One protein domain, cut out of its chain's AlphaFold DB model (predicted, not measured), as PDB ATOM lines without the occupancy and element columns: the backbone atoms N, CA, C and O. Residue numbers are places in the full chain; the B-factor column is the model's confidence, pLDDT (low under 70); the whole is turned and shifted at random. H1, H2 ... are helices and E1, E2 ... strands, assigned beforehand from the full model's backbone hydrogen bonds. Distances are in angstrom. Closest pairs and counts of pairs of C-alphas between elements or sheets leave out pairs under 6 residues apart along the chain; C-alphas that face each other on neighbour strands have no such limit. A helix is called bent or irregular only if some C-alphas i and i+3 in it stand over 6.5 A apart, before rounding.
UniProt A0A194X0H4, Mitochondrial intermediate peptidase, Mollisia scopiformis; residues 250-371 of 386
ATOM      1  N   TYR A 250     170.132 217.399 219.179       89.12
ATOM      2  CA  TYR A 250     170.621 216.069 219.553       89.12
ATOM      3  C   TYR A 250     169.643 214.936 219.223       89.12
ATOM      4  O   TYR A 250     170.025 213.764 219.271       89.12
ATOM      5  N   PHE A 251     168.395 215.259 218.872       92.69
ATOM      6  CA  PHE A 251     167.336 214.283 218.616       92.69
ATOM      7  C   PHE A 251     166.729 214.424 217.212       92.69
ATOM      8  O   PHE A 251     165.521 214.649 217.073       92.69
ATOM      9  N   PRO A 252     167.522 214.283 216.132       93.44
ATOM     10  CA  PRO A 252     166.953 214.226 214.801       93.44
ATOM     11  C   PRO A 252     166.213 212.892 214.607       93.44
ATOM     12  O   PRO A 252     166.711 211.808 214.919       93.44
ATOM     13  N   LEU A 253     165.006 212.955 214.039       91.38
ATOM     14  CA  LEU A 253     164.081 211.818 213.911       91.38
ATOM     15  C   LEU A 253     164.715 210.585 213.243       91.38
ATOM     16  O   LEU A 253     164.330 209.445 213.514       91.38
ATOM     17  N   ASN A 254     165.662 210.791 212.330       88.62
ATOM     18  CA  ASN A 254     166.339 209.714 211.618       88.62
ATOM     19  C   ASN A 254     167.285 208.885 212.493       88.62
ATOM     20  O   ASN A 254     167.396 207.694 212.223       88.62
ATOM     21  N   THR A 255     167.908 209.459 213.523       91.56
ATOM     22  CA  THR A 255     168.782 208.727 214.454       91.56
ATOM     23  C   THR A 255     168.039 208.319 215.722       91.56
ATOM     24  O   THR A 255     168.243 207.214 216.225       91.56
ATOM     25  N   THR A 256     167.116 209.158 216.201       94.00
ATOM     26  CA  THR A 256     166.360 208.896 217.429       94.00
ATOM     27  C   THR A 256     165.433 207.697 217.292       94.00
ATOM     28  O   THR A 256     165.399 206.852 218.184       94.00
ATOM     29  N   LEU A 257     164.712 207.569 216.171       92.06
ATOM     30  CA  LEU A 257     163.766 206.468 215.987       92.06
ATOM     31  C   LEU A 257     164.451 205.082 215.992       92.06
ATOM     32  O   LEU A 257     164.003 204.216 216.745       92.06
ATOM     33  N   PRO A 258     165.540 204.839 215.231       91.56
ATOM     34  CA  PRO A 258     166.297 203.593 215.350       91.56
ATOM     35  C   PRO A 258     166.840 203.340 216.762       91.56
ATOM     36  O   PRO A 258     166.787 202.205 217.234       91.56
ATOM     37  N   GLY A 259     167.316 204.380 217.457       93.88
ATOM     38  CA  GLY A 259     167.771 204.271 218.846       93.88
ATOM     39  C   GLY A 259     166.660 203.806 219.793       93.88
ATOM     40  O   GLY A 259     166.851 202.860 220.556       93.88
ATOM     41  N   LEU A 260     165.468 204.398 219.675       93.69
ATOM     42  CA  LEU A 260     164.278 204.010 220.434       93.69
ATOM     43  C   LEU A 260     163.892 202.545 220.177       93.69
ATOM     44  O   LEU A 260     163.666 201.780 221.117       93.69
ATOM     45  N   LEU A 261     163.866 202.127 218.908       94.19
ATOM     46  CA  LEU A 261     163.585 200.738 218.534       94.19
ATOM     47  C   LEU A 261     164.642 199.769 219.073       94.19
ATOM     48  O   LEU A 261     164.297 198.655 219.461       94.19
ATOM     49  N   SER A 262     165.909 200.181 219.147       93.69
ATOM     50  CA  SER A 262     166.973 199.377 219.752       93.69
ATOM     51  C   SER A 262     166.762 199.177 221.254       93.69
ATOM     52  O   SER A 262     166.970 198.070 221.749       93.69
ATOM     53  N   ILE A 263     166.327 200.216 221.979       95.06
ATOM     54  CA  ILE A 263     166.011 200.119 223.413       95.06
ATOM     55  C   ILE A 263     164.867 199.125 223.624       95.06
ATOM     56  O   ILE A 263     165.011 198.172 224.388       95.06
ATOM     57  N   PHE A 264     163.757 199.294 222.899       92.62
ATOM     58  CA  PHE A 264     162.630 198.363 222.984       92.62
ATOM     59  C   PHE A 264     163.010 196.945 222.565       92.62
ATOM     60  O   PHE A 264     162.566 195.981 223.183       92.62
ATOM     61  N   GLY A 265     163.859 196.816 221.547       91.94
ATOM     62  CA  GLY A 265     164.365 195.530 221.102       91.94
ATOM     63  C   GLY A 265     165.156 194.799 222.184       91.94
ATOM     64  O   GLY A 265     164.941 193.610 222.403       91.94
ATOM     65  N   HIS A 266     166.004 195.519 222.923       91.94
ATOM     66  CA  HIS A 266     166.748 194.956 224.049       91.94
ATOM     67  C   HIS A 266     165.835 194.565 225.218       91.94
ATOM     68  O   HIS A 266     165.958 193.464 225.745       91.94
ATOM     69  N   VAL A 267     164.894 195.438 225.597       94.06
ATOM     70  CA  VAL A 267     163.979 195.207 226.729       94.06
ATOM     71  C   VAL A 267     163.042 194.024 226.477       94.06
ATOM     72  O   VAL A 267     162.770 193.253 227.395       94.06
ATOM     73  N   PHE A 268     162.546 193.868 225.247       91.62
ATOM     74  CA  PHE A 268     161.531 192.866 224.916       91.62
ATOM     75  C   PHE A 268     162.062 191.632 224.176       91.62
ATOM     76  O   PHE A 268     161.276 190.732 223.886       91.62
ATOM     77  N   GLY A 269     163.358 191.562 223.853       90.69
ATOM     78  CA  GLY A 269     163.906 190.465 223.046       90.69
ATOM     79  C   GLY A 269     163.357 190.464 221.615       90.69
ATOM     80  O   GLY A 269     162.942 189.431 221.090       90.69
ATOM     81  N   ILE A 270     163.299 191.646 220.998       91.69
ATOM     82  CA  ILE A 270     162.761 191.857 219.650       91.69
ATOM     83  C   ILE A 270     163.835 192.500 218.773       91.69
ATOM     84  O   ILE A 270     164.548 193.408 219.187       91.69
ATOM     85  N   LYS A 271     163.930 192.080 217.513       92.44
ATOM     86  CA  LYS A 271     164.751 192.743 216.498       92.44
ATOM     87  C   LYS A 271     163.860 193.404 215.460       92.44
ATOM     88  O   LYS A 271     163.077 192.733 214.792       92.44
ATOM     89  N   PHE A 272     164.023 194.710 215.293       93.81
ATOM     90  CA  PHE A 272     163.362 195.466 214.236       93.81
ATOM     91  C   PHE A 272     164.239 195.487 212.982       93.81
ATOM     92  O   PHE A 272     165.412 195.850 213.041       93.81
ATOM     93  N   ARG A 273     163.667 195.090 211.845       93.00
ATOM     94  CA  ARG A 273     164.291 195.187 210.520       93.00
ATOM     95  C   ARG A 273     163.534 196.211 209.690       93.00
ATOM     96  O   ARG A 273     162.343 196.025 209.451       93.00
ATOM     97  N   GLU A 274     164.214 197.264 209.252       93.81
ATOM     98  CA  GLU A 274     163.629 198.247 208.340       93.81
ATOM     99  C   GLU A 274     163.361 197.623 206.963       93.81
ATOM    100  O   GLU A 274     164.166 196.841 206.449       93.81
ATOM    101  N   ILE A 275     162.211 197.964 206.390       93.12
ATOM    102  CA  ILE A 275     161.778 197.596 205.045       93.12
ATOM    103  C   ILE A 275     161.836 198.856 204.193       93.12
ATOM    104  O   ILE A 275     161.146 199.837 204.473       93.12
ATOM    105  N   LEU A 276     162.662 198.813 203.153       92.25
ATOM    106  CA  LEU A 276     162.891 199.950 202.269       92.25
ATOM    107  C   LEU A 276     161.806 200.047 201.177       92.25
ATOM    108  O   LEU A 276     161.212 199.023 200.827       92.25
ATOM    109  N   PRO A 277     161.537 201.246 200.620       89.44
ATOM    110  CA  PRO A 277     160.465 201.457 199.637       89.44
ATOM    111  C   PRO A 277     160.552 200.615 198.356       89.44
ATOM    112  O   PRO A 277     159.535 200.371 197.712       89.44
ATOM    113  N   ASP A 278     161.750 200.172 197.981       89.25
ATOM    114  CA  ASP A 278     162.023 199.321 196.819       89.25
ATOM    115  C   ASP A 278     161.666 197.840 197.049       89.25
ATOM    116  O   ASP A 278     161.596 197.054 196.103       89.25
ATOM    117  N   GLN A 279     161.393 197.442 198.294       89.31
ATOM    118  CA  GLN A 279     161.047 196.068 198.645       89.31
ATOM    119  C   GLN A 279     159.547 195.802 198.442       89.31
ATOM    120  O   GLN A 279     158.688 196.564 198.882       89.31
ATOM    121  N   ALA A 280     159.194 194.654 197.854       87.19
ATOM    122  CA  ALA A 280     157.792 194.284 197.601       87.19
ATOM    123  C   ALA A 280     156.928 194.239 198.883       87.19
ATOM    124  O   ALA A 280     155.736 194.555 198.857       87.19
ATOM    125  N   GLU A 281     157.534 193.878 200.018       87.06
ATOM    126  CA  GLU A 281     156.881 193.858 201.333       87.06
ATOM    127  C   GLU A 281     156.400 195.251 201.765       87.06
ATOM    128  O   GLU A 281     155.327 195.363 202.360       87.06
ATOM    129  N   TYR A 282     157.146 196.305 201.413       90.81
ATOM    130  CA  TYR A 282     156.821 197.692 201.739       90.81
ATOM    131  C   TYR A 282     155.463 198.090 201.176       90.81
ATOM    132  O   TYR A 282     154.563 198.497 201.911       90.81
ATOM    133  N   THR A 283     155.303 197.898 199.864       87.62
ATOM    134  CA  THR A 283     154.094 198.289 199.130       87.62
ATOM    135  C   THR A 283     152.863 197.610 199.718       87.62
ATOM    136  O   THR A 283     151.820 198.243 199.863       87.62
ATOM    137  N   ARG A 284     152.991 196.342 200.131       88.00
ATOM    138  CA  ARG A 284     151.906 195.602 200.781       88.00
ATOM    139  C   ARG A 284     151.505 196.232 202.115       88.00
ATOM    140  O   ARG A 284     150.334 196.550 202.296       88.00
ATOM    141  N   TYR A 285     152.455 196.422 203.032       89.44
ATOM    142  CA  TYR A 285     152.146 196.944 204.368       89.44
ATOM    143  C   TYR A 285     151.635 198.384 204.333       89.44
ATOM    144  O   TYR A 285     150.716 198.728 205.075       89.44
ATOM    145  N   VAL A 286     152.179 199.210 203.439       89.00
ATOM    146  CA  VAL A 286     151.693 200.577 203.237       89.00
ATOM    147  C   VAL A 286     150.289 200.574 202.638       89.00
ATOM    148  O   VAL A 286     149.440 201.315 203.124       89.00
ATOM    149  N   ALA A 287     149.997 199.723 201.649       88.12
ATOM    150  CA  ALA A 287     148.652 199.621 201.079       88.12
ATOM    151  C   ALA A 287     147.614 199.187 202.126       88.12
ATOM    152  O   ALA A 287     146.544 199.790 202.210       88.12
ATOM    153  N   ASP A 288     147.946 198.197 202.960       88.00
ATOM    154  CA  ASP A 288     147.088 197.750 204.062       88.00
ATOM    155  C   ASP A 288     146.794 198.886 205.053       88.00
ATOM    156  O   ASP A 288     145.652 199.081 205.470       88.00
ATOM    157  N   TYR A 289     147.823 199.653 205.413       89.12
ATOM    158  CA  TYR A 289     147.689 200.790 206.313       89.12
ATOM    159  C   TYR A 289     146.881 201.937 205.692       89.12
ATOM    160  O   TYR A 289     146.000 202.493 206.346       89.12
ATOM    161  N   VAL A 290     147.138 202.301 204.436       87.31
ATOM    162  CA  VAL A 290     146.430 203.389 203.734       87.31
ATOM    163  C   VAL A 290     144.956 203.043 203.503       87.31
ATOM    164  O   VAL A 290     144.099 203.927 203.567       87.31
ATOM    165  N   ALA A 291     144.636 201.764 203.285       86.56
ATOM    166  CA  ALA A 291     143.262 201.296 203.132       86.56
ATOM    167  C   ALA A 291     142.439 201.373 204.433       86.56
ATOM    168  O   ALA A 291     141.207 201.363 204.371       86.56
ATOM    169  N   HIS A 292     143.082 201.468 205.602       86.06
ATOM    170  CA  HIS A 292     142.377 201.513 206.881       86.06
ATOM    171  C   HIS A 292     141.482 202.770 206.984       86.06
ATOM    172  O   HIS A 292     141.931 203.867 206.634       86.06
ATOM    173  N   PRO A 293     140.223 202.661 207.461       82.50
ATOM    174  CA  PRO A 293     139.302 203.797 207.575       82.50
ATOM    175  C   PRO A 293     139.900 204.987 208.331       82.50
ATOM    176  O   PRO A 293     139.876 206.098 207.801       82.50
ATOM    177  N   ASP A 294     140.535 204.706 209.471       78.62
ATOM    178  CA  ASP A 294     141.148 205.695 210.375       78.62
ATOM    179  C   ASP A 294     142.576 206.106 209.971       78.62
ATOM    180  O   ASP A 294     143.309 206.748 210.726       78.62
ATOM    181  N   SER A 295     143.022 205.711 208.776       78.81
ATOM    182  CA  SER A 295     144.300 206.162 208.244       78.81
ATOM    183  C   SER A 295     144.168 207.552 207.635       78.81
ATOM    184  O   SER A 295     143.530 207.745 206.598       78.81
ATOM    185  N   PHE A 296     144.867 208.523 208.223       71.94
ATOM    186  CA  PHE A 296     145.009 209.869 207.660       71.94
ATOM    187  C   PHE A 296     145.997 209.914 206.478       71.94
ATOM    188  O   PHE A 296     146.336 210.986 205.977       71.94
ATOM    189  N   SER A 297     146.478 208.757 206.009       68.69
ATOM    190  CA  SER A 297     147.482 208.618 204.943       68.69
ATOM    191  C   SER A 297     146.898 208.424 203.542       68.69
ATOM    192  O   SER A 297     147.645 208.266 202.583       68.69
ATOM    193  N   LYS A 298     145.572 208.535 203.382       63.62
ATOM    194  CA  LYS A 298     144.894 208.493 202.070       63.62
ATOM    195  C   LYS A 298     145.286 209.637 201.124       63.62
ATOM    196  O   LYS A 298     145.168 209.486 199.917       63.62
ATOM    197  N   ALA A 299     145.770 210.756 201.667       57.47
ATOM    198  CA  ALA A 299     146.233 211.929 200.918       57.47
ATOM    199  C   ALA A 299     147.766 212.101 200.988       57.47
ATOM    200  O   ALA A 299     148.267 213.221 201.070       57.47
ATOM    201  N   MET A 300     148.515 210.999 201.069       66.56
ATOM    202  CA  MET A 300     149.977 211.033 201.120       66.56
ATOM    203  C   MET A 300     150.553 211.429 199.754       66.56
ATOM    204  O   MET A 300     150.163 210.868 198.729       66.56
ATOM    205  N   ASN A 301     151.485 212.384 199.733       63.12
ATOM    206  CA  ASN A 301     152.230 212.699 198.517       63.12
ATOM    207  C   ASN A 301     153.162 211.530 198.175       63.12
ATOM    208  O   ASN A 301     153.664 210.851 199.065       63.12
ATOM    209  N   ARG A 302     153.443 211.324 196.883       57.94
ATOM    210  CA  ARG A 302     154.335 210.248 196.402       57.94
ATOM    211  C   ARG A 302     155.750 210.299 197.000       57.94
ATOM    212  O   ARG A 302     156.443 209.290 196.984       57.94
ATOM    213  N   GLU A 303     156.155 211.465 197.498       58.03
ATOM    214  CA  GLU A 303     157.473 211.754 198.075       58.03
ATOM    215  C   GLU A 303     157.552 211.494 199.589       58.03
ATOM    216  O   GLU A 303     158.648 211.412 200.139       58.03
ATOM    217  N   ASP A 304     156.414 211.335 200.274       70.94
ATOM    218  CA  ASP A 304     156.390 211.071 201.712       70.94
ATOM    219  C   ASP A 304     156.645 209.576 201.958       70.94
ATOM    220  O   ASP A 304     155.732 208.748 201.927       70.94
ATOM    221  N   THR A 305     157.906 209.208 202.188       79.00
ATOM    222  CA  THR A 305     158.279 207.828 202.512       79.00
ATOM    223  C   THR A 305     157.952 207.512 203.973       79.00
ATOM    224  O   THR A 305     158.488 208.101 204.912       79.00
ATOM    225  N   LEU A 306     157.050 206.551 204.181       89.31
ATOM    226  CA  LEU A 306     156.788 205.981 205.503       89.31
ATOM    227  C   LEU A 306     157.949 205.078 205.907       89.31
ATOM    228  O   LEU A 306     158.468 204.346 205.063       89.31
ATOM    229  N   LYS A 307     158.313 205.069 207.191       91.88
ATOM    230  CA  LYS A 307     159.288 204.101 207.706       91.88
ATOM    231  C   LYS A 307     158.565 202.849 208.170       91.88
ATOM    232  O   LYS A 307     157.644 202.928 208.982       91.88
ATOM    233  N   VAL A 308     158.969 201.695 207.658       94.06
ATOM    234  CA  VAL A 308     158.306 200.416 207.927       94.06
ATOM    235  C   VAL A 308     159.310 199.471 208.562       94.06
ATOM    236  O   VAL A 308     160.398 199.283 208.032       94.06
ATOM    237  N   PHE A 309     158.942 198.854 209.681       94.56
ATOM    238  CA  PHE A 309     159.787 197.904 210.394       94.56
ATOM    239  C   PHE A 309     159.045 196.595 210.624       94.56
ATOM    240  O   PHE A 309     157.900 196.586 211.072       94.56
ATOM    241  N   VAL A 310     159.712 195.477 210.365       93.00
ATOM    242  CA  VAL A 310     159.239 194.146 210.755       93.00
ATOM    243  C   VAL A 310     159.878 193.780 212.088       93.00
ATOM    244  O   VAL A 310     161.096 193.864 212.240       93.00
ATOM    245  N   ALA A 311     159.050 193.385 213.051       92.56
ATOM    246  CA  ALA A 311     159.484 192.926 214.362       92.56
ATOM    247  C   ALA A 311     159.689 191.406 214.343       92.56
ATOM    248  O   ALA A 311     158.789 190.657 213.952       92.56
ATOM    249  N   HIS A 312     160.854 190.953 214.790       90.25
ATOM    250  CA  HIS A 312     161.207 189.542 214.894       90.25
ATOM    251  C   HIS A 312     161.546 189.168 216.335       90.25
ATOM    252  O   HIS A 312     162.224 189.927 217.018       90.25
ATOM    253  N   ASP A 313     161.113 187.991 216.772       87.81
ATOM    254  CA  ASP A 313     161.510 187.411 218.059       87.81
ATOM    255  C   ASP A 313     162.997 187.019 218.025       87.81
ATOM    256  O   ASP A 313     163.455 186.422 217.045       87.81
ATOM    257  N   THR A 314     163.753 187.377 219.067       82.88
ATOM    258  CA  THR A 314     165.174 187.020 219.210       82.88
ATOM    259  C   THR A 314     165.425 185.862 220.171       82.88
ATOM    260  O   THR A 314     166.581 185.504 220.382       82.88
ATOM    261  N   SER A 315     164.391 185.286 220.787       75.88
ATOM    262  CA  SER A 315     164.549 184.148 221.688       75.88
ATOM    263  C   SER A 315     165.015 182.898 220.930       75.88
ATOM    264  O   SER A 315     164.472 182.521 219.893       75.88
ATOM    265  N   GLU A 316     166.023 182.210 221.471       58.91
ATOM    266  CA  GLU A 316     166.642 181.015 220.866       58.91
ATOM    267  C   GLU A 316     165.697 179.800 220.770       58.91
ATOM    268  O   GLU A 316     166.029 178.783 220.160       58.91
ATOM    269  N   SER A 317     164.506 179.890 221.372       56.31
ATOM    270  CA  SER A 317     163.570 178.772 221.530       56.31
ATOM    271  C   SER A 317     162.919 178.300 220.222       56.31
ATOM    272  O   SER A 317     162.426 177.173 220.152       56.31
ATOM    273  N   TRP A 318     162.991 179.096 219.152       50.78
ATOM    274  CA  TRP A 318     162.484 178.744 217.828       50.78
ATOM    275  C   TRP A 318     163.605 178.959 216.805       50.78
ATOM    276  O   TRP A 318     164.129 180.059 216.681       50.78
ATOM    277  N   LYS A 319     164.004 177.911 216.069       47.44
ATOM    278  CA  LYS A 319     165.129 177.897 215.100       47.44
ATOM    279  C   LYS A 319     164.887 178.738 213.822       47.44
ATOM    280  O   LYS A 319     165.135 178.281 212.710       47.44
ATOM    281  N   GLY A 320     164.400 179.966 213.970       55.09
ATOM    282  CA  GLY A 320     164.192 180.951 212.913       55.09
ATOM    283  C   GLY A 320     163.591 182.241 213.477       55.09
ATOM    284  O   GLY A 320     162.810 182.193 214.424       55.09
ATOM    285  N   LEU A 321     163.942 183.390 212.882       59.41
ATOM    286  CA  LEU A 321     163.357 184.701 213.200       59.41
ATOM    287  C   LEU A 321     161.842 184.659 212.948       59.41
ATOM    288  O   LEU A 321     161.370 184.895 211.833       59.41
ATOM    289  N   THR A 322     161.068 184.344 213.984       76.12
ATOM    290  CA  THR A 322     159.609 184.339 213.892       76.12
ATOM    291  C   THR A 322     159.149 185.784 213.774       76.12
ATOM    292  O   THR A 322     159.468 186.625 214.610       76.12
ATOM    293  N   THR A 323     158.433 186.094 212.693       84.81
ATOM    294  CA  THR A 323     157.887 187.439 212.482       84.81
ATOM    295  C   THR A 323     156.731 187.663 213.450       84.81
ATOM    296  O   THR A 323     155.711 186.980 213.366       84.81
ATOM    297  N   LEU A 324     156.899 188.624 214.355       88.06
ATOM    298  CA  LEU A 324     155.910 188.999 215.363       88.06
ATOM    299  C   LEU A 324     154.860 189.952 214.797       88.06
ATOM    300  O   LEU A 324     153.702 189.880 215.189       88.06
ATOM    301  N   GLY A 325     155.243 190.826 213.868       90.69
ATOM    302  CA  GLY A 325     154.344 191.818 213.289       90.69
ATOM    303  C   GLY A 325     155.085 192.919 212.544       90.69
ATOM    304  O   GLY A 325     156.291 192.829 212.310       90.69
ATOM    305  N   VAL A 326     154.343 193.958 212.171       93.50
ATOM    306  CA  VAL A 326     154.861 195.121 211.446       93.50
ATOM    307  C   VAL A 326     154.481 196.407 212.154       93.50
ATOM    308  O   VAL A 326     153.356 196.551 212.628       93.50
ATOM    309  N   VAL A 327     155.418 197.349 212.180       94.69
ATOM    310  CA  VAL A 327     155.209 198.706 212.672       94.69
ATOM    311  C   VAL A 327     155.456 199.694 211.536       94.69
ATOM    312  O   VAL A 327     156.503 199.663 210.892       94.69
ATOM    313  N   VAL A 328     154.487 200.569 211.285       93.94
ATOM    314  CA  VAL A 328     154.572 201.658 210.306       93.94
ATOM    315  C   VAL A 328     154.662 202.977 211.063       93.94
ATOM    316  O   VAL A 328     153.785 203.297 211.858       93.94
ATOM    317  N   PHE A 329     155.701 203.762 210.813       92.31
ATOM    318  CA  PHE A 329     155.842 205.107 211.361       92.31
ATOM    319  C   PHE A 329     155.407 206.124 210.318       92.31
ATOM    320  O   PHE A 329     156.080 206.359 209.312       92.31
ATOM    321  N   ASP A 330     154.266 206.735 210.594       91.06
ATOM    322  CA  ASP A 330     153.760 207.883 209.874       91.06
ATOM    323  C   ASP A 330     154.007 209.109 210.751       91.06
ATOM    324  O   ASP A 330     153.179 209.466 211.586       91.06
ATOM    325  N   SER A 331     155.182 209.722 210.620       88.62
ATOM    326  CA  SER A 331     155.664 210.683 211.620       88.62
ATOM    327  C   SER A 331     155.518 212.155 211.239       88.62
ATOM    328  O   SER A 331     155.649 213.028 212.089       88.62
ATOM    329  N   LEU A 332     155.275 212.455 209.963       88.81
ATOM    330  CA  LEU A 332     155.344 213.823 209.451       88.81
ATOM    331  C   LEU A 332     153.980 214.517 209.453       88.81
ATOM    332  O   LEU A 332     152.939 213.914 209.163       88.81
ATOM    333  N   LYS A 333     154.006 215.822 209.726       86.31
ATOM    334  CA  LYS A 333     152.845 216.712 209.694       86.31
ATOM    335  C   LYS A 333     152.279 216.874 208.279       86.31
ATOM    336  O   LYS A 333     153.020 217.064 207.306       86.31
ATOM    337  N   ARG A 334     150.943 216.818 208.177       82.62
ATOM    338  CA  ARG A 334     150.140 216.979 206.949       82.62
ATOM    339  C   ARG A 334     148.836 217.717 207.269       82.62
ATOM    340  O   ARG A 334     148.354 217.627 208.392       82.62
ATOM    341  N   SER A 335     148.260 218.427 206.294       72.81
ATOM    342  CA  SER A 335     147.077 219.289 206.496       72.81
ATOM    343  C   SER A 335     145.861 218.549 207.059       72.81
ATOM    344  O   SER A 335     145.122 219.106 207.860       72.81
ATOM    345  N   ASN A 336     145.677 217.289 206.662       74.19
ATOM    346  CA  ASN A 336     144.512 216.476 207.023       74.19
ATOM    347  C   ASN A 336     144.797 215.520 208.191       74.19
ATOM    348  O   ASN A 336     144.003 214.618 208.453       74.19
ATOM    349  N   LYS A 337     145.952 215.665 208.850       77.44
ATOM    350  CA  LYS A 337     146.389 214.779 209.925       77.44
ATOM    351  C   LYS A 337     146.295 215.503 211.272       77.44
ATOM    352  O   LYS A 337     146.786 216.629 211.372       77.44
ATOM    353  N   PRO A 338     145.703 214.883 212.307       70.94
ATOM    354  CA  PRO A 338     145.674 215.475 213.638       70.94
ATOM    355  C   PRO A 338     147.095 215.643 214.192       70.94
ATOM    356  O   PRO A 338     148.001 214.876 213.875       70.94
ATOM    357  N   ILE A 339     147.282 216.660 215.035       69.44
ATOM    358  CA  ILE A 339     148.595 217.023 215.597       69.44
ATOM    359  C   ILE A 339     149.043 216.033 216.700       69.44
ATOM    360  O   ILE A 339     150.218 215.978 217.046       69.44
ATOM    361  N   GLY A 340     148.125 215.222 217.234       74.31
ATOM    362  CA  GLY A 340     148.399 214.258 218.305       74.31
ATOM    363  C   GLY A 340     149.055 212.951 217.847       74.31
ATOM    364  O   GLY A 340     148.984 212.568 216.680       74.31
ATOM    365  N   GLY A 341     149.665 212.251 218.806       83.31
ATOM    366  CA  GLY A 341     150.160 210.888 218.630       83.31
ATOM    367  C   GLY A 341     149.029 209.858 218.706       83.31
ATOM    368  O   GLY A 341     148.235 209.889 219.645       83.31
ATOM    369  N   LEU A 342     148.964 208.930 217.751       86.94
ATOM    370  CA  LEU A 342     148.012 207.816 217.755       86.94
ATOM    371  C   LEU A 342     148.716 206.498 217.422       86.94
ATOM    372  O   LEU A 342     149.502 206.416 216.480       86.94
ATOM    373  N   CYS A 343     148.383 205.450 218.171       91.00
ATOM    374  CA  CYS A 343     148.740 204.074 217.850       91.00
ATOM    375  C   CYS A 343     147.517 203.381 217.237       91.00
ATOM    376  O   CYS A 343     146.518 203.161 217.921       91.00
ATOM    377  N   LEU A 344     147.585 203.071 215.942       89.94
ATOM    378  CA  LEU A 344     146.486 202.524 215.155       89.94
ATOM    379  C   LEU A 344     146.800 201.087 214.710       89.94
ATOM    380  O   LEU A 344     147.657 200.894 213.846       89.94
ATOM    381  N   PRO A 345     146.107 200.060 215.225       90.88
ATOM    382  CA  PRO A 345     146.192 198.724 214.649       90.88
ATOM    383  C   PRO A 345     145.480 198.705 213.287       90.88
ATOM    384  O   PRO A 345     144.284 198.962 213.219       90.88
ATOM    385  N   PHE A 346     146.196 198.384 212.208       88.81
ATOM    386  CA  PHE A 346     145.629 198.305 210.852       88.81
ATOM    387  C   PHE A 346     145.518 196.868 210.324       88.81
ATOM    388  O   PHE A 346     144.715 196.591 209.433       88.81
ATOM    389  N   THR A 347     146.266 195.920 210.900       85.44
ATOM    390  CA  THR A 347     146.016 194.485 210.713       85.44
ATOM    391  C   THR A 347     146.008 193.764 212.051       85.44
ATOM    392  O   THR A 347     146.840 194.015 212.918       85.44
ATOM    393  N   THR A 348     145.081 192.825 212.218       80.25
ATOM    394  CA  THR A 348     145.010 191.976 213.410       80.25
ATOM    395  C   THR A 348     145.624 190.611 213.145       80.25
ATOM    396  O   THR A 348     145.658 190.138 212.003       80.25
ATOM    397  N   TYR A 349     146.071 189.949 214.215       77.25
ATOM    398  CA  TYR A 349     146.411 188.537 214.134       77.25
ATOM    399  C   TYR A 349     145.164 187.739 213.745       77.25
ATOM    400  O   TYR A 349     144.142 187.786 214.434       77.25
ATOM    401  N   LYS A 350     145.244 187.017 212.628       69.31
ATOM    402  CA  LYS A 350     144.178 186.126 212.163       69.31
ATOM    403  C   LYS A 350     144.723 184.711 212.073       69.31
ATOM    404  O   LYS A 350     145.743 184.474 211.428       69.31
ATOM    405  N   LEU A 351     144.019 183.788 212.723       69.56
ATOM    406  CA  LEU A 351     144.227 182.357 212.576       69.56
ATOM    407  C   LEU A 351     143.110 181.819 211.679       69.56
ATOM    408  O   LEU A 351     141.958 181.758 212.108       69.56
ATOM    409  N   ASP A 352     143.442 181.463 210.441       63.59
ATOM    410  CA  ASP A 352     142.514 180.723 209.589       63.59
ATOM    411  C   ASP A 352     142.389 179.293 210.137       63.59
ATOM    412  O   ASP A 352     143.383 178.576 210.257       63.59
ATOM    413  N   ARG A 353     141.174 178.908 210.541       64.00
ATOM    414  CA  ARG A 353     140.886 177.565 211.066       64.00
ATOM    415  C   ARG A 353     140.738 176.519 209.956       64.00
ATOM    416  O   ARG A 353     140.841 175.336 210.254       64.00
ATOM    417  N   ASN A 354     140.517 176.941 208.707       64.69
ATOM    418  CA  ASN A 354     140.159 176.065 207.589       64.69
ATOM    419  C   ASN A 354     141.286 175.891 206.559       64.69
ATOM    420  O   ASN A 354     141.236 174.963 205.756       64.69
ATOM    421  N   GLN A 355     142.312 176.745 206.578       55.78
ATOM    422  CA  GLN A 355     143.520 176.582 205.770       55.78
ATOM    423  C   GLN A 355     144.732 176.453 206.687       55.78
ATOM    424  O   GLN A 355     144.944 177.287 207.563       55.78
ATOM    425  N   MET A 356     145.539 175.412 206.472       53.41
ATOM    426  CA  MET A 356     146.837 175.208 207.121       53.41
ATOM    427  C   MET A 356     147.632 176.529 207.212       53.41
ATOM    428  O   MET A 356     148.177 177.018 206.227       53.41
ATOM    429  N   VAL A 357     147.663 177.102 208.418       54.41
ATOM    430  CA  VAL A 357     148.625 178.074 208.961       54.41
ATOM    431  C   VAL A 357     149.071 179.197 208.003       54.41
ATOM    432  O   VAL A 357     150.264 179.412 207.798       54.41
ATOM    433  N   LYS A 358     148.150 180.025 207.493       52.78
ATOM    434  CA  LYS A 358     148.522 181.405 207.120       52.78
ATOM    435  C   LYS A 358     148.358 182.319 208.330       52.78
ATOM    436  O   LYS A 358     147.302 182.899 208.556       52.78
ATOM    437  N   LYS A 359     149.429 182.436 209.120       60.59
ATOM    438  CA  LYS A 359     149.535 183.442 210.183       60.59
ATOM    439  C   LYS A 359     149.843 184.792 209.546       60.59
ATOM    440  O   LYS A 359     150.904 184.968 208.954       60.59
ATOM    441  N   ARG A 360     148.928 185.751 209.679       67.62
ATOM    442  CA  ARG A 360     149.232 187.162 209.420       67.62
ATOM    443  C   ARG A 360     149.546 187.823 210.754       67.62
ATOM    444  O   ARG A 360     148.710 187.784 211.654       67.62
ATOM    445  N   GLY A 361     150.749 188.376 210.887       74.94
ATOM    446  CA  GLY A 361     151.132 189.132 212.076       74.94
ATOM    447  C   GLY A 361     150.300 190.416 212.219       74.94
ATOM    448  O   GLY A 361     149.806 190.940 211.214       74.94
ATOM    449  N   PRO A 362     150.114 190.926 213.447       89.19
ATOM    450  CA  PRO A 362     149.546 192.245 213.670       89.19
ATOM    451  C   PRO A 362     150.368 193.338 212.976       89.19
ATOM    452  O   PRO A 362     151.587 193.236 212.829       89.19
ATOM    453  N   GLY A 363     149.671 194.383 212.555       92.12
ATOM    454  CA  GLY A 363     150.222 195.564 211.907       92.12
ATOM    455  C   GLY A 363     149.759 196.780 212.681       92.12
ATOM    456  O   GLY A 363     148.557 196.966 212.877       92.12
ATOM    457  N   ILE A 364     150.713 197.573 213.151       93.94
ATOM    458  CA  ILE A 364     150.479 198.751 213.982       93.94
ATOM    459  C   ILE A 364     151.083 199.959 213.279       93.94
ATOM    460  O   ILE A 364     152.210 199.901 212.803       93.94
ATOM    461  N   ALA A 365     150.348 201.057 213.213       92.50
ATOM    462  CA  ALA A 365     150.846 202.326 212.726       92.50
ATOM    463  C   ALA A 365     150.956 203.323 213.877       92.50
ATOM    464  O   ALA A 365     149.999 203.520 214.621       92.50
ATOM    465  N   ILE A 366     152.111 203.967 214.009       92.06
ATOM    466  CA  ILE A 366     152.327 205.073 214.938       92.06
ATOM    467  C   ILE A 366     152.255 206.357 214.119       92.06
ATOM    468  O   ILE A 366     153.120 206.632 213.286       92.06
ATOM    469  N   GLN A 367     151.180 207.108 214.327       89.25
ATOM    470  CA  GLN A 367     150.916 208.383 213.682       89.25
ATOM    471  C   GLN A 367     151.354 209.522 214.607       89.25
ATOM    472  O   GLN A 367     150.866 209.611 215.726       89.25
ATOM    473  N   THR A 368     152.232 210.406 214.135       89.50
ATOM    474  CA  THR A 368     152.608 211.663 214.813       89.50
ATOM    475  C   THR A 368     152.649 212.823 213.813       89.50
ATOM    476  O   THR A 368     152.520 212.611 212.608       89.50
ATOM    477  N   ALA A 369     152.805 214.066 214.265       88.50
ATOM    478  CA  ALA A 369     152.796 215.237 213.385       88.50
ATOM    479  C   ALA A 369     154.046 216.110 213.561       88.50
ATOM    480  O   ALA A 369     153.940 217.311 213.807       88.50
ATOM    481  N   PHE A 370     155.228 215.508 213.421       89.25
ATOM    482  CA  PHE A 370     156.497 216.226 213.513       89.25
ATOM    483  C   PHE A 370     156.716 217.139 212.306       89.25
ATOM    484  O   PHE A 370     156.284 216.844 211.183       89.25
ATOM    485  N   GLU A 371     157.386 218.264 212.546       87.56
ATOM    486  CA  GLU A 371     157.698 219.235 211.503       87.56
ATOM    487  C   GLU A 371     158.630 218.624 210.446       87.56
ATOM    488  O   GLU A 371     159.522 217.822 210.737       87.56
TER     489      GLU A 371
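Overview. This is residues 250 to 371 of the 386 residues of the protein "Mitochondrial intermediate peptidase" of Mollisia scopiformis (UniProt A0A194X0H4). A strongly twisted sheet of five strands runs through the middle, with H1 over one face near the E1 edge and H2 laid across the other face, three layers in all. The long link between E4 and E5, residues 348 to 362, and the loop between E2 and E3 reach away from the same end of the sheet. The printed part has 122 residues, with three named helices and five named strands in the order H1 E1 H2 H3 E2 E3 E4 E5. The mixed sheet has the order E1 E2 E3 E5 E4, and the class is mixed, helices and strands. The whole is compact, with a radius of gyration of the C-alphas of 15.3 A and spans of 44 by 38 by 27 A.

Arrangement. H1, residues 253 to 268, is on the sheet at a height of 7.0 A. Its closest C-alphas to E1, residues 270 to 275, are those of Gly 265 and Lys 271, 5.4 A apart. H2, residues 280 to 291, is on the sheet at a height of 9.1 A. H2 touches H3, residues 296 to 299, only at the corner, with the C-alphas of Val 290 and Ser 297 closest at 5.5 A. H3 is only just not on the sheet, with 4 pairs of C-alphas within 10 A. E2, residues 307 to 313, is antiparallel to E1, with N 273 and O 310 at 2.9 A, within hydrogen-bond range. H2 runs across the strands, at 66 degrees to E2 on the local plane. E3, residues 323 to 332, forms a hairpin with E2, antiparallel, with N 309 and O 327 at 2.8 A. E4, residues 342 to 347, comes within 5.6 A of H2 at the C-alphas of Phe 346 and Tyr 289, their closest. E5, residues 363 to 370, is parallel to E3, with N 330 and O 366 at 2.9 A. E4 and E5 form a hairpin, antiparallel, with N 344 and O 365 at 2.8 A. H1 and H2 are apart. Of the O i to N i+4 pairs, 11 of 12 in H1 and 7 of 8 in H2 are within hydrogen-bond range; H3 is too short for such a pair.

Along the chain. H1 begins at C-alpha 253, (164.081, 211.818, 213.911), and is 22.1 A long. E1 is 15.7 A long and H2 17.1 A. H3 is irregular, its C-alphas 296 and 299 being 7.2 A apart. E2 is 19.8 A long, E3 26.7 A, E4 15.2 A and E5 21.7 A. E5 ends at C-alpha 370, (156.497, 216.226, 213.513).

Size, cuts and confidence. The C-alphas farthest apart are those of Tyr 250 and Asn 354, 51.7 A. The printed part has no cut. The link from E4 to E5 is long, with 15 residues. The mean pLDDT of the printed part is 82.3; under 70 are residues 297 to 303, 316 to 321, 339 and 350 to 360.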